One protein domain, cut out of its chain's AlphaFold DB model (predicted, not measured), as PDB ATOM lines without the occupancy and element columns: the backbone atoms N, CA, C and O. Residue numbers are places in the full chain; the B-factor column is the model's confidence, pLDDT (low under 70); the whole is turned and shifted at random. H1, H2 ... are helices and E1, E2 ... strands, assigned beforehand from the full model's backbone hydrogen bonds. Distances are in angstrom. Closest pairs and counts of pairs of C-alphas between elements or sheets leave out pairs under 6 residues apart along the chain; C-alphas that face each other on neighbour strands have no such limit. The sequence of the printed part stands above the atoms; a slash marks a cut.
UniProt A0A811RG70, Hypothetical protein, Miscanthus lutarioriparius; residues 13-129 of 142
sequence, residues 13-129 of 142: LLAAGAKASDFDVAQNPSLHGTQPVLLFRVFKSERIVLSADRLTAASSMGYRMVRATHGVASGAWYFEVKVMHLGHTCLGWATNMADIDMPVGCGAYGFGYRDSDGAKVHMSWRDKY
ATOM      1  N   LEU A  13      33.285  42.393 -87.029       36.62
ATOM      2  CA  LEU A  13      33.454  41.970 -85.650       36.62
ATOM      3  C   LEU A  13      32.142  42.132 -84.864       36.62
ATOM      4  O   LEU A  13      31.660  43.250 -84.679       36.62
ATOM      5  N   LEU A  14      31.551  41.018 -84.427       49.09
ATOM      6  CA  LEU A  14      30.239  40.984 -83.784       49.09
ATOM      7  C   LEU A  14      30.303  40.405 -82.374       49.09
ATOM      8  O   LEU A  14      30.595  39.218 -82.246       49.09
ATOM      9  N   ALA A  15      29.992  41.201 -81.347       41.16
ATOM     10  CA  ALA A  15      29.869  40.708 -79.978       41.16
ATOM     11  C   ALA A  15      28.422  40.293 -79.674       41.16
ATOM     12  O   ALA A  15      27.539  41.140 -79.800       41.16
ATOM     13  N   ALA A  16      28.167  39.039 -79.285       52.75
ATOM     14  CA  ALA A  16      26.824  38.545 -78.951       52.75
ATOM     15  C   ALA A  16      26.682  38.264 -77.447       52.75
ATOM     16  O   ALA A  16      27.499  37.549 -76.867       52.75
ATOM     17  N   GLY A  17      25.622  38.792 -76.831       41.41
ATOM     18  CA  GLY A  17      25.227  38.490 -75.456       41.41
ATOM     19  C   GLY A  17      23.772  38.037 -75.408       41.41
ATOM     20  O   GLY A  17      22.905  38.675 -76.002       41.41
ATOM     21  N   ALA A  18      23.485  36.943 -74.704       45.84
ATOM     22  CA  ALA A  18      22.117  36.502 -74.444       45.84
ATOM     23  C   ALA A  18      21.922  36.314 -72.937       45.84
ATOM     24  O   ALA A  18      22.738  35.667 -72.277       45.84
ATOM     25  N   LYS A  19      20.845  36.886 -72.399       46.19
ATOM     26  CA  LYS A  19      20.383  36.660 -71.024       46.19
ATOM     27  C   LYS A  19      19.012  35.994 -71.097       46.19
ATOM     28  O   LYS A  19      18.146  36.472 -71.824       46.19
ATOM     29  N   ALA A  20      18.829  34.906 -70.349       46.00
ATOM     30  CA  ALA A  20      17.493  34.396 -70.058       46.00
ATOM     31  C   ALA A  20      16.734  35.449 -69.240       46.00
ATOM     32  O   ALA A  20      17.349  36.151 -68.430       46.00
ATOM     33  N   SER A  21      15.426  35.582 -69.464       51.59
ATOM     34  CA  SER A  21      14.611  36.459 -68.627       51.59
ATOM     35  C   SER A  21      14.465  35.853 -67.226       51.59
ATOM     36  O   SER A  21      14.487  34.631 -67.068       51.59
ATOM     37  N   ASP A  22      14.284  36.690 -66.199       50.41
ATOM     38  CA  ASP A  22      14.069  36.213 -64.822       50.41
ATOM     39  C   ASP A  22      12.846  35.275 -64.719       50.41
ATOM     40  O   ASP A  22      12.805  34.382 -63.872       50.41
ATOM     41  N   PHE A  23      11.874  35.425 -65.629       49.09
ATOM     42  CA  PHE A  23      10.703  34.556 -65.743       49.09
ATOM     43  C   PHE A  23      11.064  33.138 -66.216       49.09
ATOM     44  O   PHE A  23      10.568  32.159 -65.659       49.09
ATOM     45  N   ASP A  24      11.967  33.010 -67.192       51.47
ATOM     46  CA  ASP A  24      12.407  31.708 -67.712       51.47
ATOM     47  C   ASP A  24      13.292  30.959 -66.703       51.47
ATOM     48  O   ASP A  24      13.200  29.736 -66.580       51.47
ATOM     49  N   VAL A  25      14.106  31.691 -65.928       55.53
ATOM     50  CA  VAL A  25      14.892  31.127 -64.813       55.53
ATOM     51  C   VAL A  25      13.972  30.560 -63.730       55.53
ATOM     52  O   VAL A  25      14.210  29.463 -63.226       55.53
ATOM     53  N   ALA A  26      12.883  31.268 -63.417       49.00
ATOM     54  CA  ALA A  26      11.901  30.836 -62.427       49.00
ATOM     55  C   ALA A  26      11.083  29.607 -62.870       49.00
ATOM     56  O   ALA A  26      10.681  28.804 -62.028       49.00
ATOM     57  N   GLN A  27      10.845  29.434 -64.176       54.38
ATOM     58  CA  GLN A  27      10.100  28.292 -64.722       54.38
ATOM     59  C   GLN A  27      10.969  27.050 -64.981       54.38
ATOM     60  O   GLN A  27      10.422  25.963 -65.173       54.38
ATOM     61  N   ASN A  28      12.303  27.170 -64.970       47.28
ATOM     62  CA  ASN A  28      13.208  26.041 -65.190       47.28
ATOM     63  C   ASN A  28      14.381  26.008 -64.180       47.28
ATOM     64  O   ASN A  28      15.492  26.447 -64.489       47.28
ATOM     65  N   PRO A  29      14.177  25.410 -62.988       48.66
ATOM     66  CA  PRO A  29      15.166  25.360 -61.903       48.66
ATOM     67  C   PRO A  29      16.471  24.616 -62.235       48.66
ATOM     68  O   PRO A  29      17.437  24.697 -61.478       48.66
ATOM     69  N   SER A  30      16.534  23.895 -63.364       49.81
ATOM     70  CA  SER A  30      17.760  23.234 -63.841       49.81
ATOM     71  C   SER A  30      18.830  24.211 -64.354       49.81
ATOM     72  O   SER A  30      19.954  23.803 -64.639       49.81
ATOM     73  N   LEU A  31      18.515  25.511 -64.422       53.56
ATOM     74  CA  LEU A  31      19.430  26.579 -64.833       53.56
ATOM     75  C   LEU A  31      20.479  26.965 -63.759       53.56
ATOM     76  O   LEU A  31      21.296  27.861 -63.981       53.56
ATOM     77  N   HIS A  32      20.538  26.278 -62.612       42.94
ATOM     78  CA  HIS A  32      21.661  26.409 -61.678       42.94
ATOM     79  C   HIS A  32      22.935  25.786 -62.278       42.94
ATOM     80  O   HIS A  32      23.094  24.570 -62.311       42.94
ATOM     81  N   GLY A  33      23.853  26.636 -62.755       50.47
ATOM     82  CA  GLY A  33      25.115  26.223 -63.389       50.47
ATOM     83  C   GLY A  33      25.168  26.420 -64.908       50.47
ATOM     84  O   GLY A  33      26.024  25.827 -65.565       50.47
ATOM     85  N   THR A  34      24.278  27.242 -65.478       57.12
ATOM     86  CA  THR A  34      24.230  27.536 -66.918       57.12
ATOM     87  C   THR A  34      25.587  27.958 -67.456       57.12
ATOM     88  O   THR A  34      26.112  29.015 -67.093       57.12
ATOM     89  N   GLN A  35      26.138  27.148 -68.360       65.00
ATOM     90  CA  GLN A  35      27.272  27.574 -69.163       65.00
ATOM     91  C   GLN A  35      26.914  28.880 -69.885       65.00
ATOM     92  O   GLN A  35      25.773  29.039 -70.328       65.00
ATOM     93  N   PRO A  36      27.865  29.816 -70.026       80.75
ATOM     94  CA  PRO A  36      27.598  31.071 -70.707       80.75
ATOM     95  C   PRO A  36      27.092  30.819 -72.134       80.75
ATOM     96  O   PRO A  36      27.569  29.921 -72.842       80.75
ATOM     97  N   VAL A  37      26.131  31.636 -72.574       82.69
ATOM     98  CA  VAL A  37      25.735  31.668 -73.982       82.69
ATOM     99  C   VAL A  37      26.852  32.350 -74.758       82.69
ATOM    100  O   VAL A  37      27.189  33.501 -74.497       82.69
ATOM    101  N   LEU A  38      27.450  31.612 -75.685       89.56
ATOM    102  CA  LEU A  38      28.625  32.019 -76.447       89.56
ATOM    103  C   LEU A  38      28.413  31.696 -77.923       89.56
ATOM    104  O   LEU A  38      27.492  30.963 -78.282       89.56
ATOM    105  N   LEU A  39      29.306  32.172 -78.782       91.25
ATOM    106  CA  LEU A  39      29.346  31.772 -80.183       91.25
ATOM    107  C   LEU A  39      29.916  30.353 -80.317       91.25
ATOM    108  O   LEU A  39      30.922  29.987 -79.696       91.25
ATOM    109  N   PHE A  40      29.255  29.515 -81.110       92.56
ATOM    110  CA  PHE A  40      29.568  28.097 -81.176       92.56
ATOM    111  C   PHE A  40      30.696  27.805 -82.167       92.56
ATOM    112  O   PHE A  40      30.681  28.245 -83.313       92.56
ATOM    113  N   ARG A  41      31.689  27.022 -81.724       92.25
ATOM    114  CA  ARG A  41      32.879  26.696 -82.532       92.25
ATOM    115  C   ARG A  41      32.578  25.735 -83.681       92.25
ATOM    116  O   ARG A  41      33.273  25.795 -84.688       92.25
ATOM    117  N   VAL A  42      31.587  24.860 -83.501       91.38
ATOM    118  CA  VAL A  42      31.242  23.795 -84.456       91.38
ATOM    119  C   VAL A  42      30.193  24.272 -85.456       91.38
ATOM    120  O   VAL A  42      30.354  24.076 -86.652       91.38
ATOM    121  N   PHE A  43      29.141  24.959 -84.999       91.00
ATOM    122  CA  PHE A  43      28.108  25.506 -85.889       91.00
ATOM    123  C   PHE A  43      28.420  26.942 -86.310       91.00
ATOM    124  O   PHE A  43      27.702  27.889 -85.981       91.00
ATOM    125  N   LYS A  44      29.508  27.070 -87.066       93.19
ATOM    126  CA  LYS A  44      29.908  28.274 -87.793       93.19
ATOM    127  C   LYS A  44      30.503  27.877 -89.139       93.19
ATOM    128  O   LYS A  44      31.007  26.765 -89.276       93.19
ATOM    129  N   SER A  45      30.526  28.799 -90.091       93.94
ATOM    130  CA  SER A  45      31.360  28.623 -91.279       93.94
ATOM    131  C   SER A  45      32.833  28.517 -90.877       93.94
ATOM    132  O   SER A  45      33.299  29.158 -89.924       93.94
ATOM    133  N   GLU A  46      33.605  27.742 -91.632       91.81
ATOM    134  CA  GLU A  46      35.059  27.661 -91.475       91.81
ATOM    135  C   GLU A  46      35.728  29.032 -91.636       91.81
ATOM    136  O   GLU A  46      36.695  29.330 -90.940       91.81
ATOM    137  N   ARG A  47      35.144  29.906 -92.466       90.81
ATOM    138  CA  ARG A  47      35.648  31.258 -92.760       90.81
ATOM    139  C   ARG A  47      35.272  32.313 -91.713       90.81
ATOM    140  O   ARG A  47      35.523  33.501 -91.925       90.81
ATOM    141  N   ILE A  48      34.661  31.902 -90.602       92.00
ATOM    142  CA  ILE A  48      34.465  32.759 -89.429       92.00
ATOM    143  C   ILE A  48      35.540  32.471 -88.393       92.00
ATOM    144  O   ILE A  48      35.711  31.333 -87.948       92.00
ATOM    145  N   VAL A  49      36.205  33.528 -87.949       92.81
ATOM    146  CA  VAL A  49      37.153  33.510 -86.838       92.81
ATOM    147  C   VAL A  49      36.425  33.958 -85.575       92.81
ATOM    148  O   VAL A  49      35.706  34.952 -85.595       92.81
ATOM    149  N   LEU A  50      36.599  33.219 -84.480       93.44
ATOM    150  CA  LEU A  50      36.071  33.596 -83.168       93.44
ATOM    151  C   LEU A  50      37.201  34.083 -82.267       93.44
ATOM    152  O   LEU A  50      38.295  33.515 -82.288       93.44
ATOM    153  N   SER A  51      36.913  35.073 -81.428       93.62
ATOM    154  CA  SER A  51      37.778  35.446 -80.310       93.62
ATOM    155  C   SER A  51      37.922  34.286 -79.310       93.62
ATOM    156  O   SER A  51      37.117  33.348 -79.278       93.62
ATOM    157  N   ALA A  52      38.965  34.333 -78.476       90.81
ATOM    158  CA  ALA A  52      39.251  33.277 -77.500       90.81
ATOM    159  C   ALA A  52      38.087  33.059 -76.514       90.81
ATOM    160  O   ALA A  52      37.710  31.913 -76.250       90.81
ATOM    161  N   ASP A  53      37.474  34.154 -76.058       87.94
ATOM    162  CA  ASP A  53      36.293  34.174 -75.185       87.94
ATOM    163  C   ASP A  53      34.993  33.740 -75.888       87.94
ATOM    164  O   ASP A  53      33.989  33.497 -75.224       87.94
ATOM    165  N   ARG A  54      35.019  33.578 -77.220       92.69
ATOM    166  CA  ARG A  54      33.868  33.246 -78.076       92.69
ATOM    167  C   ARG A  54      32.709  34.232 -77.971       92.69
ATOM    168  O   ARG A  54      31.573  33.870 -78.271       92.69
ATOM    169  N   LEU A  55      32.982  35.462 -77.565       90.25
ATOM    170  CA  LEU A  55      31.979  36.515 -77.585       90.25
ATOM    171  C   LEU A  55      31.976  37.252 -78.909       90.25
ATOM    172  O   LEU A  55      30.947  37.821 -79.244       90.25
ATOM    173  N   THR A  56      33.065  37.174 -79.677       90.56
ATOM    174  CA  THR A  56      33.248  37.968 -80.883       90.56
ATOM    175  C   THR A  56      33.507  37.111 -82.117       90.56
ATOM    176  O   THR A  56      34.341  36.207 -82.077       90.56
ATOM    177  N   ALA A  57      32.814  37.387 -83.222       91.88
ATOM    178  CA  ALA A  57      33.032  36.736 -84.518       91.88
ATOM    179  C   ALA A  57      33.495  37.727 -85.571       91.88
ATOM    180  O   ALA A  57      32.992  38.838 -85.577       91.88
ATOM    181  N   ALA A  58      34.388  37.294 -86.457       90.75
ATOM    182  CA  ALA A  58      34.945  38.041 -87.577       90.75
ATOM    183  C   ALA A  58      34.908  37.212 -88.867       90.75
ATOM    184  O   ALA A  58      35.167  36.008 -88.837       90.75
ATOM    185  N   SER A  59      34.653  37.849 -90.013       86.44
ATOM    186  CA  SER A  59      34.866  37.238 -91.332       86.44
ATOM    187  C   SER A  59      35.509  38.224 -92.299       86.44
ATOM    188  O   SER A  59      35.181  39.408 -92.274       86.44
ATOM    189  N   SER A  60      36.408  37.721 -93.145       80.50
ATOM    190  CA  SER A  60      37.133  38.478 -94.171       80.50
ATOM    191  C   SER A  60      36.635  38.204 -95.596       80.50
ATOM    192  O   SER A  60      37.217  38.712 -96.545       80.50
ATOM    193  N   MET A  61      35.605  37.369 -95.789       79.25
ATOM    194  CA  MET A  61      35.170  36.942 -97.127       79.25
ATOM    195  C   MET A  61      33.660  36.688 -97.185       79.25
ATOM    196  O   MET A  61      33.189  35.592 -96.877       79.25
ATOM    197  N   GLY A  62      32.912  37.681 -97.674       83.75
ATOM    198  CA  GLY A  62      31.473  37.572 -97.927       83.75
ATOM    199  C   GLY A  62      30.629  37.280 -96.680       83.75
ATOM    200  O   GLY A  62      31.110  37.273 -95.550       83.75
ATOM    201  N   TYR A  63      29.335  37.045 -96.892       87.19
ATOM    202  CA  TYR A  63      28.426  36.680 -95.805       87.19
ATOM    203  C   TYR A  63      28.647  35.245 -95.361       87.19
ATOM    204  O   TYR A  63      28.657  34.345 -96.194       87.19
ATOM    205  N   ARG A  64      28.761  35.037 -94.051       92.50
ATOM    206  CA  ARG A  64      28.856  33.733 -93.391       92.50
ATOM    207  C   ARG A  64      28.103  33.794 -92.065       92.50
ATOM    208  O   ARG A  64      27.867  34.887 -91.548       92.50
ATOM    209  N   MET A  65      27.760  32.642 -91.495       93.50
ATOM    210  CA  MET A  65      27.001  32.566 -90.247       93.50
ATOM    211  C   MET A  65      27.765  31.845 -89.131       93.50
ATOM    212  O   MET A  65      28.497  30.881 -89.356       93.50
ATOM    213  N   VAL A  66      27.559  32.307 -87.899       95.00
ATOM    214  CA  VAL A  66      27.857  31.578 -86.663       95.00
ATOM    215  C   VAL A  66      26.598  31.542 -85.803       95.00
ATOM    216  O   VAL A  66      25.858  32.523 -85.749       95.00
ATOM    217  N   ARG A  67      26.348  30.409 -85.141       93.31
ATOM    218  CA  ARG A  67      25.232  30.233 -84.201       93.31
ATOM    219  C   ARG A  67      25.694  30.349 -82.749       93.31
ATOM    220  O   ARG A  67      26.861  30.111 -82.439       93.31
ATOM    221  N   ALA A  68      24.770  30.688 -81.855       91.44
ATOM    222  CA  ALA A  68      25.000  30.613 -80.415       91.44
ATOM    223  C   ALA A  68      25.079  29.148 -79.936       91.44
ATOM    224  O   ALA A  68      24.607  28.232 -80.608       91.44
ATOM    225  N   THR A  69      25.662  28.925 -78.756       87.56
ATOM    226  CA  THR A  69      25.738  27.611 -78.093       87.56
ATOM    227  C   THR A  69      24.374  27.065 -77.680       87.56
ATOM    228  O   THR A  69      24.236  25.859 -77.509       87.56
ATOM    229  N   HIS A  70      23.382  27.940 -77.521       84.06
ATOM    230  CA  HIS A  70      22.048  27.596 -77.051       84.06
ATOM    231  C   HIS A  70      21.013  27.928 -78.124       84.06
ATOM    232  O   HIS A  70      21.047  29.000 -78.729       84.06
ATOM    233  N   GLY A  71      20.099  26.987 -78.351       82.50
ATOM    234  CA  GLY A  71      18.892  27.199 -79.141       82.50
ATOM    235  C   GLY A  71      17.702  27.522 -78.243       82.50
ATOM    236  O   GLY A  71      17.711  27.222 -77.051       82.50
ATOM    237  N   VAL A  72      16.667  28.105 -78.838       82.50
ATOM    238  CA  VAL A  72      15.390  28.394 -78.178       82.50
ATOM    239  C   VAL A  72      14.323  27.467 -78.753       82.50
ATOM    240  O   VAL A  72      14.224  27.339 -79.972       82.50
ATOM    241  N   ALA A  73      13.530  26.831 -77.887       81.12
ATOM    242  CA  ALA A  73      12.412  25.969 -78.287       81.12
ATOM    243  C   ALA A  73      11.037  26.613 -78.026       81.12
ATOM    244  O   ALA A  73      10.111  26.426 -78.810       81.12
ATOM    245  N   SER A  74      10.904  27.373 -76.938       80.38
ATOM    246  CA  SER A  74       9.669  28.048 -76.521       80.38
ATOM    247  C   SER A  74       9.980  29.239 -75.604       80.38
ATOM    248  O   SER A  74      11.112  29.393 -75.146       80.38
ATOM    249  N   GLY A  75       8.980  30.087 -75.346       83.50
ATOM    250  CA  GLY A  75       9.106  31.271 -74.485       83.50
ATOM    251  C   GLY A  75       9.435  32.559 -75.246       83.50
ATOM    252  O   GLY A  75       9.362  32.607 -76.476       83.50
ATOM    253  N   ALA A  76       9.786  33.610 -74.506       83.38
ATOM    254  CA  ALA A  76      10.129  34.921 -75.050       83.38
ATOM    255  C   ALA A  76      11.586  35.253 -74.726       83.38
ATOM    256  O   ALA A  76      11.966  35.342 -73.566       83.38
ATOM    257  N   TRP A  77      12.396  35.455 -75.765       80.19
ATOM    258  CA  TRP A  77      13.844  35.585 -75.624       80.19
ATOM    259  C   TRP A  77      14.366  36.844 -76.292       80.19
ATOM    260  O   TRP A  77      13.823  37.324 -77.288       80.19
ATOM    261  N   TYR A  78      15.471  37.340 -75.749       81.88
ATOM    262  CA  TYR A  78      16.163  38.516 -76.235       81.88
ATOM    263  C   TYR A  78      17.670  38.270 -76.272       81.88
ATOM    264  O   TYR A  78      18.230  37.574 -75.422       81.88
ATOM    265  N   PHE A  79      18.325  38.852 -77.269       81.56
ATOM    266  CA  PHE A  79      19.774  38.875 -77.371       81.56
ATOM    267  C   PHE A  79      20.225  40.230 -77.905       81.56
ATOM    268  O   PHE A  79      19.505  40.900 -78.648       81.56
ATOM    269  N   GLU A  80      21.440  40.602 -77.534       84.31
ATOM    270  CA  GLU A  80      22.084  41.831 -77.966       84.31
ATOM    271  C   GLU A  80      23.302  41.538 -78.801       84.31
ATOM    272  O   GLU A  80      24.011  40.543 -78.620       84.31
ATOM    273  N   VAL A  81      23.541  42.464 -79.717       86.12
ATOM    274  CA  VAL A  81      24.643  42.398 -80.642       86.12
ATOM    275  C   VAL A  81      25.293  43.767 -80.759       86.12
ATOM    276  O   VAL A  81      24.632  44.749 -81.100       86.12
ATOM    277  N   LYS A  82      26.608  43.819 -80.538       85.44
ATOM    278  CA  LYS A  82      27.421  45.013 -80.778       85.44
ATOM    279  C   LYS A  82      28.276  44.821 -82.026       85.44
ATOM    280  O   LYS A  82      29.071  43.883 -82.096       85.44
ATOM    281  N   VAL A  83      28.121  45.724 -82.992       85.62
ATOM    282  CA  VAL A  83      28.969  45.797 -84.188       85.62
ATOM    283  C   VAL A  83      30.215  46.600 -83.828       85.62
ATOM    284  O   VAL A  83      30.114  47.754 -83.421       85.62
ATOM    285  N   MET A  84      31.383  45.974 -83.924       84.88
ATOM    286  CA  MET A  84      32.655  46.561 -83.492       84.88
ATOM    287  C   MET A  84      33.444  47.187 -84.651       84.88
ATOM    288  O   MET A  84      34.222  48.111 -84.426       84.88
ATOM    289  N   HIS A  85      33.247  46.707 -85.882       81.12
ATOM    290  CA  HIS A  85      33.902  47.224 -87.088       81.12
ATOM    291  C   HIS A  85      32.902  47.380 -88.235       81.12
ATOM    292  O   HIS A  85      31.942  46.615 -88.337       81.12
ATOM    293  N   LEU A  86      33.151  48.371 -89.095       70.94
ATOM    294  CA  LEU A  86      32.307  48.690 -90.244       70.94
ATOM    295  C   LEU A  86      32.360  47.558 -91.284       70.94
ATOM    296  O   LEU A  86      33.426  47.186 -91.769       70.94
ATOM    297  N   GLY A  87      31.189  47.029 -91.620       76.00
ATOM    298  CA  GLY A  87      30.946  45.978 -92.604       76.00
ATOM    299  C   GLY A  87      29.438  45.745 -92.716       76.00
ATOM    300  O   GLY A  87      28.676  46.493 -92.113       76.00
ATOM    301  N   HIS A  88      29.002  44.745 -93.483       85.06
ATOM    302  CA  HIS A  88      27.582  44.387 -93.554       85.06
ATOM    303  C   HIS A  88      27.294  43.103 -92.789       85.06
ATOM    304  O   HIS A  88      27.854  42.050 -93.100       85.06
ATOM    305  N   THR A  89      26.393  43.187 -91.816       86.81
ATOM    306  CA  THR A  89      25.926  42.043 -91.036       86.81
ATOM    307  C   THR A  89      24.440  41.778 -91.223       86.81
ATOM    308  O   THR A  89      23.615  42.690 -91.331       86.81
ATOM    309  N   CYS A  90      24.101  40.492 -91.219       90.94
ATOM    310  CA  CYS A  90      22.736  40.016 -91.073       90.94
ATOM    311  C   CYS A  90      22.611  39.369 -89.693       90.94
ATOM    312  O   CYS A  90      23.326  38.414 -89.389       90.94
ATOM    313  N   LEU A  91      21.690  39.866 -88.875       92.19
ATOM    314  CA  LEU A  91      21.422  39.377 -87.524       92.19
ATOM    315  C   LEU A  91      20.070  38.687 -87.482       92.19
ATOM    316  O   LEU A  91      19.152  39.121 -88.164       92.19
ATOM    317  N   GLY A  92      19.901  37.653 -86.665       92.94
ATOM    318  CA  GLY A  92      18.576  37.077 -86.481       92.94
ATOM    319  C   GLY A  92      18.582  35.655 -85.961       92.94
ATOM    320  O   GLY A  92      19.545  35.208 -85.340       92.94
ATOM    321  N   TRP A  93      17.483  34.961 -86.234       93.56
ATOM    322  CA  TRP A  93      17.230  33.606 -85.764       93.56
ATOM    323  C   TRP A  93      17.276  32.627 -86.930       93.56
ATOM    324  O   TRP A  93      16.755  32.900 -88.014       93.56
ATOM    325  N   ALA A  94      17.884  31.470 -86.694       94.06
ATOM    326  CA  ALA A  94      17.975  30.392 -87.664       94.06
ATOM    327  C   ALA A  94      17.804  29.042 -86.971       94.06
ATOM    328  O   ALA A  94      18.255  28.852 -85.838       94.06
ATOM    329  N   THR A  95      17.182  28.096 -87.670       92.50
ATOM    330  CA  THR A  95      17.165  26.699 -87.236       92.50
ATOM    331  C   THR A  95      18.489  26.020 -87.595       92.50
ATOM    332  O   THR A  95      19.355  26.583 -88.269       92.50
ATOM    333  N   ASN A  96      18.666  24.776 -87.155       90.00
ATOM    334  CA  ASN A  96      19.829  23.960 -87.504       90.00
ATOM    335  C   ASN A  96      19.922  23.585 -88.993       90.00
ATOM    336  O   ASN A  96      20.984  23.133 -89.410       90.00
ATOM    337  N   MET A  97      18.850  23.785 -89.764       93.56
ATOM    338  CA  MET A  97      18.782  23.494 -91.200       93.56
ATOM    339  C   MET A  97      19.285  24.651 -92.074       93.56
ATOM    340  O   MET A  97      19.394  24.498 -93.288       93.56
ATOM    341  N   ALA A  98      19.559  25.825 -91.492       93.19
ATOM    342  CA  ALA A  98      20.108  26.946 -92.243       93.19
ATOM    343  C   ALA A  98      21.553  26.665 -92.681       93.19
ATOM    344  O   ALA A  98      22.381  26.229 -91.877       93.19
ATOM    345  N   ASP A  99      21.852  26.962 -93.946       93.69
ATOM    346  CA  ASP A  99      23.204  26.871 -94.493       93.69
ATOM    347  C   ASP A  99      24.124  27.885 -93.798       93.69
ATOM    348  O   ASP A  99      23.868  29.091 -93.794       93.69
ATOM    349  N   ILE A 100      25.194  27.375 -93.188       92.62
ATOM    350  CA  ILE A 100      26.122  28.161 -92.380       92.62
ATOM    351  C   ILE A 100      27.044  29.048 -93.230       92.62
ATOM    352  O   ILE A 100      27.621  30.016 -92.723       92.62
ATOM    353  N   ASP A 101      27.170  28.743 -94.523       92.81
ATOM    354  CA  ASP A 101      27.949  29.535 -95.472       92.81
ATOM    355  C   ASP A 101      27.139  30.668 -96.115       92.81
ATOM    356  O   ASP A 101      27.701  31.489 -96.841       92.81
ATOM    357  N   MET A 102      25.847  30.771 -95.795       92.19
ATOM    358  CA  MET A 102      24.947  31.829 -96.252       92.19
ATOM    359  C   MET A 102      24.568  32.789 -95.110       92.19
ATOM    360  O   MET A 102      24.619  32.420 -93.934       92.19
ATOM    361  N   PRO A 103      24.167  34.041 -95.410       92.38
ATOM    362  CA  PRO A 103      23.631  34.931 -94.386       92.38
ATOM    363  C   PRO A 103      22.300  34.407 -93.836       92.38
ATOM    364  O   PRO A 103      21.507  33.781 -94.547       92.38
ATOM    365  N   VAL A 104      22.003  34.740 -92.579       94.25
ATOM    366  CA  VAL A 104      20.686  34.465 -91.992       94.25
ATOM    367  C   VAL A 104      19.587  35.162 -92.805       94.25
ATOM    368  O   VAL A 104      19.742  36.309 -93.225       94.25
ATOM    369  N   GLY A 105      18.491  34.446 -93.068       92.62
ATOM    370  CA  GLY A 105      17.409  34.914 -93.940       92.62
ATOM    371  C   GLY A 105      17.583  34.585 -95.427       92.62
ATOM    372  O   GLY A 105      16.680  34.880 -96.206       92.62
ATOM    373  N   CYS A 106      18.693  33.961 -95.845       93.62
ATOM    374  CA  CYS A 106      18.890  33.540 -97.240       93.62
ATOM    375  C   CYS A 106      17.872  32.467 -97.678       93.62
ATOM    376  O   CYS A 106      17.258  32.587 -98.737       93.62
ATOM    377  N   GLY A 107      17.651  31.448 -96.841       92.94
ATOM    378  CA  GLY A 107      16.705  30.355 -97.088       92.94
ATOM    379  C   GLY A 107      15.467  30.392 -96.185       92.94
ATOM    380  O   GLY A 107      15.267  31.327 -95.412       92.94
ATOM    381  N   ALA A 108      14.656  29.333 -96.254       96.31
ATOM    382  CA  ALA A 108      13.429  29.184 -95.461       96.31
ATOM    383  C   ALA A 108      13.681  28.951 -93.957       96.31
ATOM    384  O   ALA A 108      12.780  29.093 -93.137       96.31
ATOM    385  N   TYR A 109      14.911  28.604 -93.578       95.00
ATOM    386  CA  TYR A 109      15.270  28.190 -92.218       95.00
ATOM    387  C   TYR A 109      15.815  29.318 -91.336       95.00
ATOM    388  O   TYR A 109      16.364  29.054 -90.268       95.00
ATOM    389  N   GLY A 110      15.685  30.573 -91.764       93.44
ATOM    390  CA  GLY A 110      16.105  31.709 -90.958       93.44
ATOM    391  C   GLY A 110      15.384  33.000 -91.309       93.44
ATOM    392  O   GLY A 110      14.852  33.166 -92.408       93.44
ATOM    393  N   PHE A 111      15.408  33.921 -90.355       94.44
ATOM    394  CA  PHE A 111      14.875  35.272 -90.467       94.44
ATOM    395  C   PHE A 111      15.971  36.242 -90.049       94.44
ATOM    396  O   PHE A 111      16.484  36.159 -88.933       94.44
ATOM    397  N   GLY A 112      16.354  37.122 -90.968       93.25
ATOM    398  CA  GLY A 112      17.450  38.062 -90.807       93.25
ATOM    399  C   GLY A 112      16.985  39.512 -90.713       93.25
ATOM    400  O   GLY A 112      15.903  39.883 -91.160       93.25
ATOM    401  N   TYR A 113      17.857  40.339 -90.168       91.44
ATOM    402  CA  TYR A 113      17.801  41.787 -90.142       91.44
ATOM    403  C   TYR A 113      19.141  42.304 -90.647       91.44
ATOM    404  O   TYR A 113      20.188  41.922 -90.122       91.44
ATOM    405  N   ARG A 114      19.112  43.151 -91.671       89.31
ATOM    406  CA  ARG A 114      20.313  43.743 -92.258       89.31
ATOM    407  C   ARG A 114      20.642  45.071 -91.605       89.31
ATOM    408  O   ARG A 114      19.784  45.937 -91.480       89.31
ATOM    409  N   ASP A 115      21.908  45.259 -91.266       85.50
ATOM    410  CA  ASP A 115      22.411  46.520 -90.719       85.50
ATOM    411  C   ASP A 115      22.384  47.686 -91.724       85.50
ATOM    412  O   ASP A 115      22.060  48.810 -91.358       85.50
ATOM    413  N   SER A 116      22.698  47.406 -92.989       84.38
ATOM    414  CA  SER A 116      22.906  48.397 -94.055       84.38
ATOM    415  C   SER A 116      21.675  49.229 -94.398       84.38
ATOM    416  O   SER A 116      21.790  50.426 -94.644       84.38
ATOM    417  N   ASP A 117      20.510  48.595 -94.466       85.88
ATOM    418  CA  ASP A 117      19.252  49.216 -94.892       85.88
ATOM    419  C   ASP A 117      18.112  49.006 -93.886       85.88
ATOM    420  O   ASP A 117      16.993  49.474 -94.107       85.88
ATOM    421  N   GLY A 118      18.382  48.309 -92.779       87.44
ATOM    422  CA  GLY A 118      17.383  47.951 -91.782       87.44
ATOM    423  C   GLY A 118      16.319  46.981 -92.297       87.44
ATOM    424  O   GLY A 118      15.237  46.910 -91.717       87.44
ATOM    425  N   ALA A 119      16.554  46.271 -93.405       91.12
ATOM    426  CA  ALA A 119      15.555  45.372 -93.970       91.12
ATOM    427  C   ALA A 119      15.411  44.083 -93.149       91.12
ATOM    428  O   ALA A 119      16.397  43.488 -92.705       91.12
ATOM    429  N   LYS A 120      14.169  43.604 -93.026       93.62
ATOM    430  CA  LYS A 120      13.872  42.214 -92.658       93.62
ATOM    431  C   LYS A 120      14.155  41.339 -93.874       93.62
ATOM    432  O   LYS A 120      13.794  41.715 -94.990       93.62
ATOM    433  N   VAL A 121      14.773  40.184 -93.662       93.88
ATOM    434  CA  VAL A 121      15.180  39.262 -94.723       93.88
ATOM    435  C   VAL A 121      14.671  37.857 -94.435       93.88
ATOM    436  O   VAL A 121      14.914  37.320 -93.356       93.88
ATOM    437  N   HIS A 122      13.999  37.241 -95.401       96.00
ATOM    438  CA  HIS A 122      13.594  35.837 -95.341       96.00
ATOM    439  C   HIS A 122      13.479  35.268 -96.754       96.00
ATOM    440  O   HIS A 122      12.946  35.940 -97.634       96.00
ATOM    441  N   MET A 123      13.981  34.052 -96.986       95.56
ATOM    442  CA  MET A 123      14.068  33.457 -98.329       95.56
ATOM    443  C   MET A 123      14.671  34.417 -99.370       95.56
ATOM    444  O   MET A 123      14.191  34.510-100.497       95.56
ATOM    445  N   SER A 124      15.692  35.181 -98.971       93.50
ATOM    446  CA  SER A 124      16.349  36.216 -99.784       93.50
ATOM    447  C   SER A 124      15.463  37.403-100.201       93.50
ATOM    448  O   SER A 124      15.944  38.327-100.862       93.50
ATOM    449  N   TRP A 125      14.206  37.448 -99.762       95.06
ATOM    450  CA  TRP A 125      13.330  38.602 -99.925       95.06
ATOM    451  C   TRP A 125      13.597  39.639 -98.848       95.06
ATOM    452  O   TRP A 125      13.762  39.304 -97.677       95.06
ATOM    453  N   ARG A 126      13.631  40.909 -99.260       93.62
ATOM    454  CA  ARG A 126      13.849  42.060 -98.381       93.62
ATOM    455  C   ARG A 126      12.566  42.856 -98.245       93.62
ATOM    456  O   ARG A 126      12.008  43.291 -99.248       93.62
ATOM    457  N   ASP A 127      12.169  43.099 -97.005       92.56
ATOM    458  CA  ASP A 127      11.064  43.986 -96.668       92.56
ATOM    459  C   ASP A 127      11.549  45.086 -95.721       92.56
ATOM    460  O   ASP A 127      12.326  44.842 -94.791       92.56
ATOM    461  N   LYS A 128      11.100  46.319 -95.952       89.06
ATOM    462  CA  LYS A 128      11.510  47.459 -95.130       89.06
ATOM    463  C   LYS A 128      10.909  47.319 -93.733       89.06
ATOM    464  O   LYS A 128       9.729  47.011 -93.569       89.06
ATOM    465  N   TYR A 129      11.702  47.590 -92.699       79.88
ATOM    466  CA  TYR A 129      11.138  47.745 -91.360       79.88
ATOM    467  C   TYR A 129      10.311  49.036 -91.321       79.88
ATOM    468  O   TYR A 129      10.831  50.123 -91.563       79.88
TER     469      TYR A 129
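What this domain is: This is residues 13 to 129 of the 142 residues of the protein "Hypothetical protein" of Miscanthus lutarioriparius (UniProt A0A811RG70). A four-stranded, twisted sheet of E3, E4, E1 and E6 and a short two-stranded sheet of E2 and E5 make a small, splayed sandwich, only partly face to face, while the four strands E7 to E10 make a second slab that steps away from the middle of the domain, E7 nearest to it and E10 far out. At another end the small helix H1 lies far from the middle just beyond E1, and residues 25 to 30 stick out there. The printed part has 117 residues with one named helix and ten named strands, in the order E1, H1, then E2 to E10; the three sheets run E3 E4 E1 E6, E7 E8 E9 E10 and E2 E5, each antiparallel. The class is mostly strand, with under half of the residues in named elements. The whole is compact, with a radius of gyration of the C-alphas of 14.6 A and spans of 41 by 32 by 25 A.

How they stand to each other: E1, residues 14 to 19, is an inner strand between E4, residues 56 to 59, and the edge strand E6, residues 78 to 83. E1 and E6 are antiparallel at 160 degrees, with N 15 and O 82 at 2.9 A and N 17 and O 80 at 3.0 A. E4 is the antiparallel neighbour of E1, with N 14 and O 57 at 2.9 A, and its pairing is staggered: residues 56 to 57 pair with E1 and residues 57 to 59 with E3, residues 48 to 50. E3 and E4 form a hairpin, with N 49 and O 58 at 2.8 A. This sheet is twisted, with C-alphas up to 4.3 A off its best plane. H1, residues 22 to 27, is not on it; every O i to N i+4 pair of H1 is within hydrogen-bond range. E2, residues 39 to 44, and E5, residues 66 to 68, are antiparallel neighbours at 126 degrees, with N 40 and O 67 at 2.8 A. They form a sandwich, two sheets face to face, with the sheet E3 E4 E1 E6; the best planes stand 42 degrees apart, and the closest C-alphas of E1 and E2, those of Ala 16 and Leu 39, are 7.3 A apart. E7, residues 90 to 94, E8, residues 110 to 114, E9, residues 119 to 122, and E10, residues 125 to 128, form a meander, each strand the antiparallel neighbour of the one before. Its three hairpins include N 91 and O 113 at 2.8 A, N 112 and O 121 at 2.8 A, and N 120 and O 127 at 2.8 A. E7 is only just apart from E5, the closest C-alphas being 8.0 A apart.

Where its parts are: E1 begins with C-alpha 14 at (30.239, 40.984, -83.784) and is 16.7 A long. H1 measures 8.9 A and E2 8.4 A. E3 spans 6.5 A, E4 10.6 A and E5 6.9 A. E6, also 16.7 A long, begins with C-alpha 78 at (16.163, 38.516, -76.235). E7 measures 11.3 A, E8 12.8 A and E9 9.8 A. E10, 10.2 A, ends with C-alpha 128 at (11.510, 47.459, -95.130).

The domain as a whole: The two C-alphas farthest apart, those of Ala 26 and Met 61, are 42.2 A apart. The printed part has no cut. The links H1 to E2, 11 residues, and E7 to E8, residues 95 to 109, are long. The mean pLDDT of the printed part is 81.4, and residues 13 to 35 are under 70.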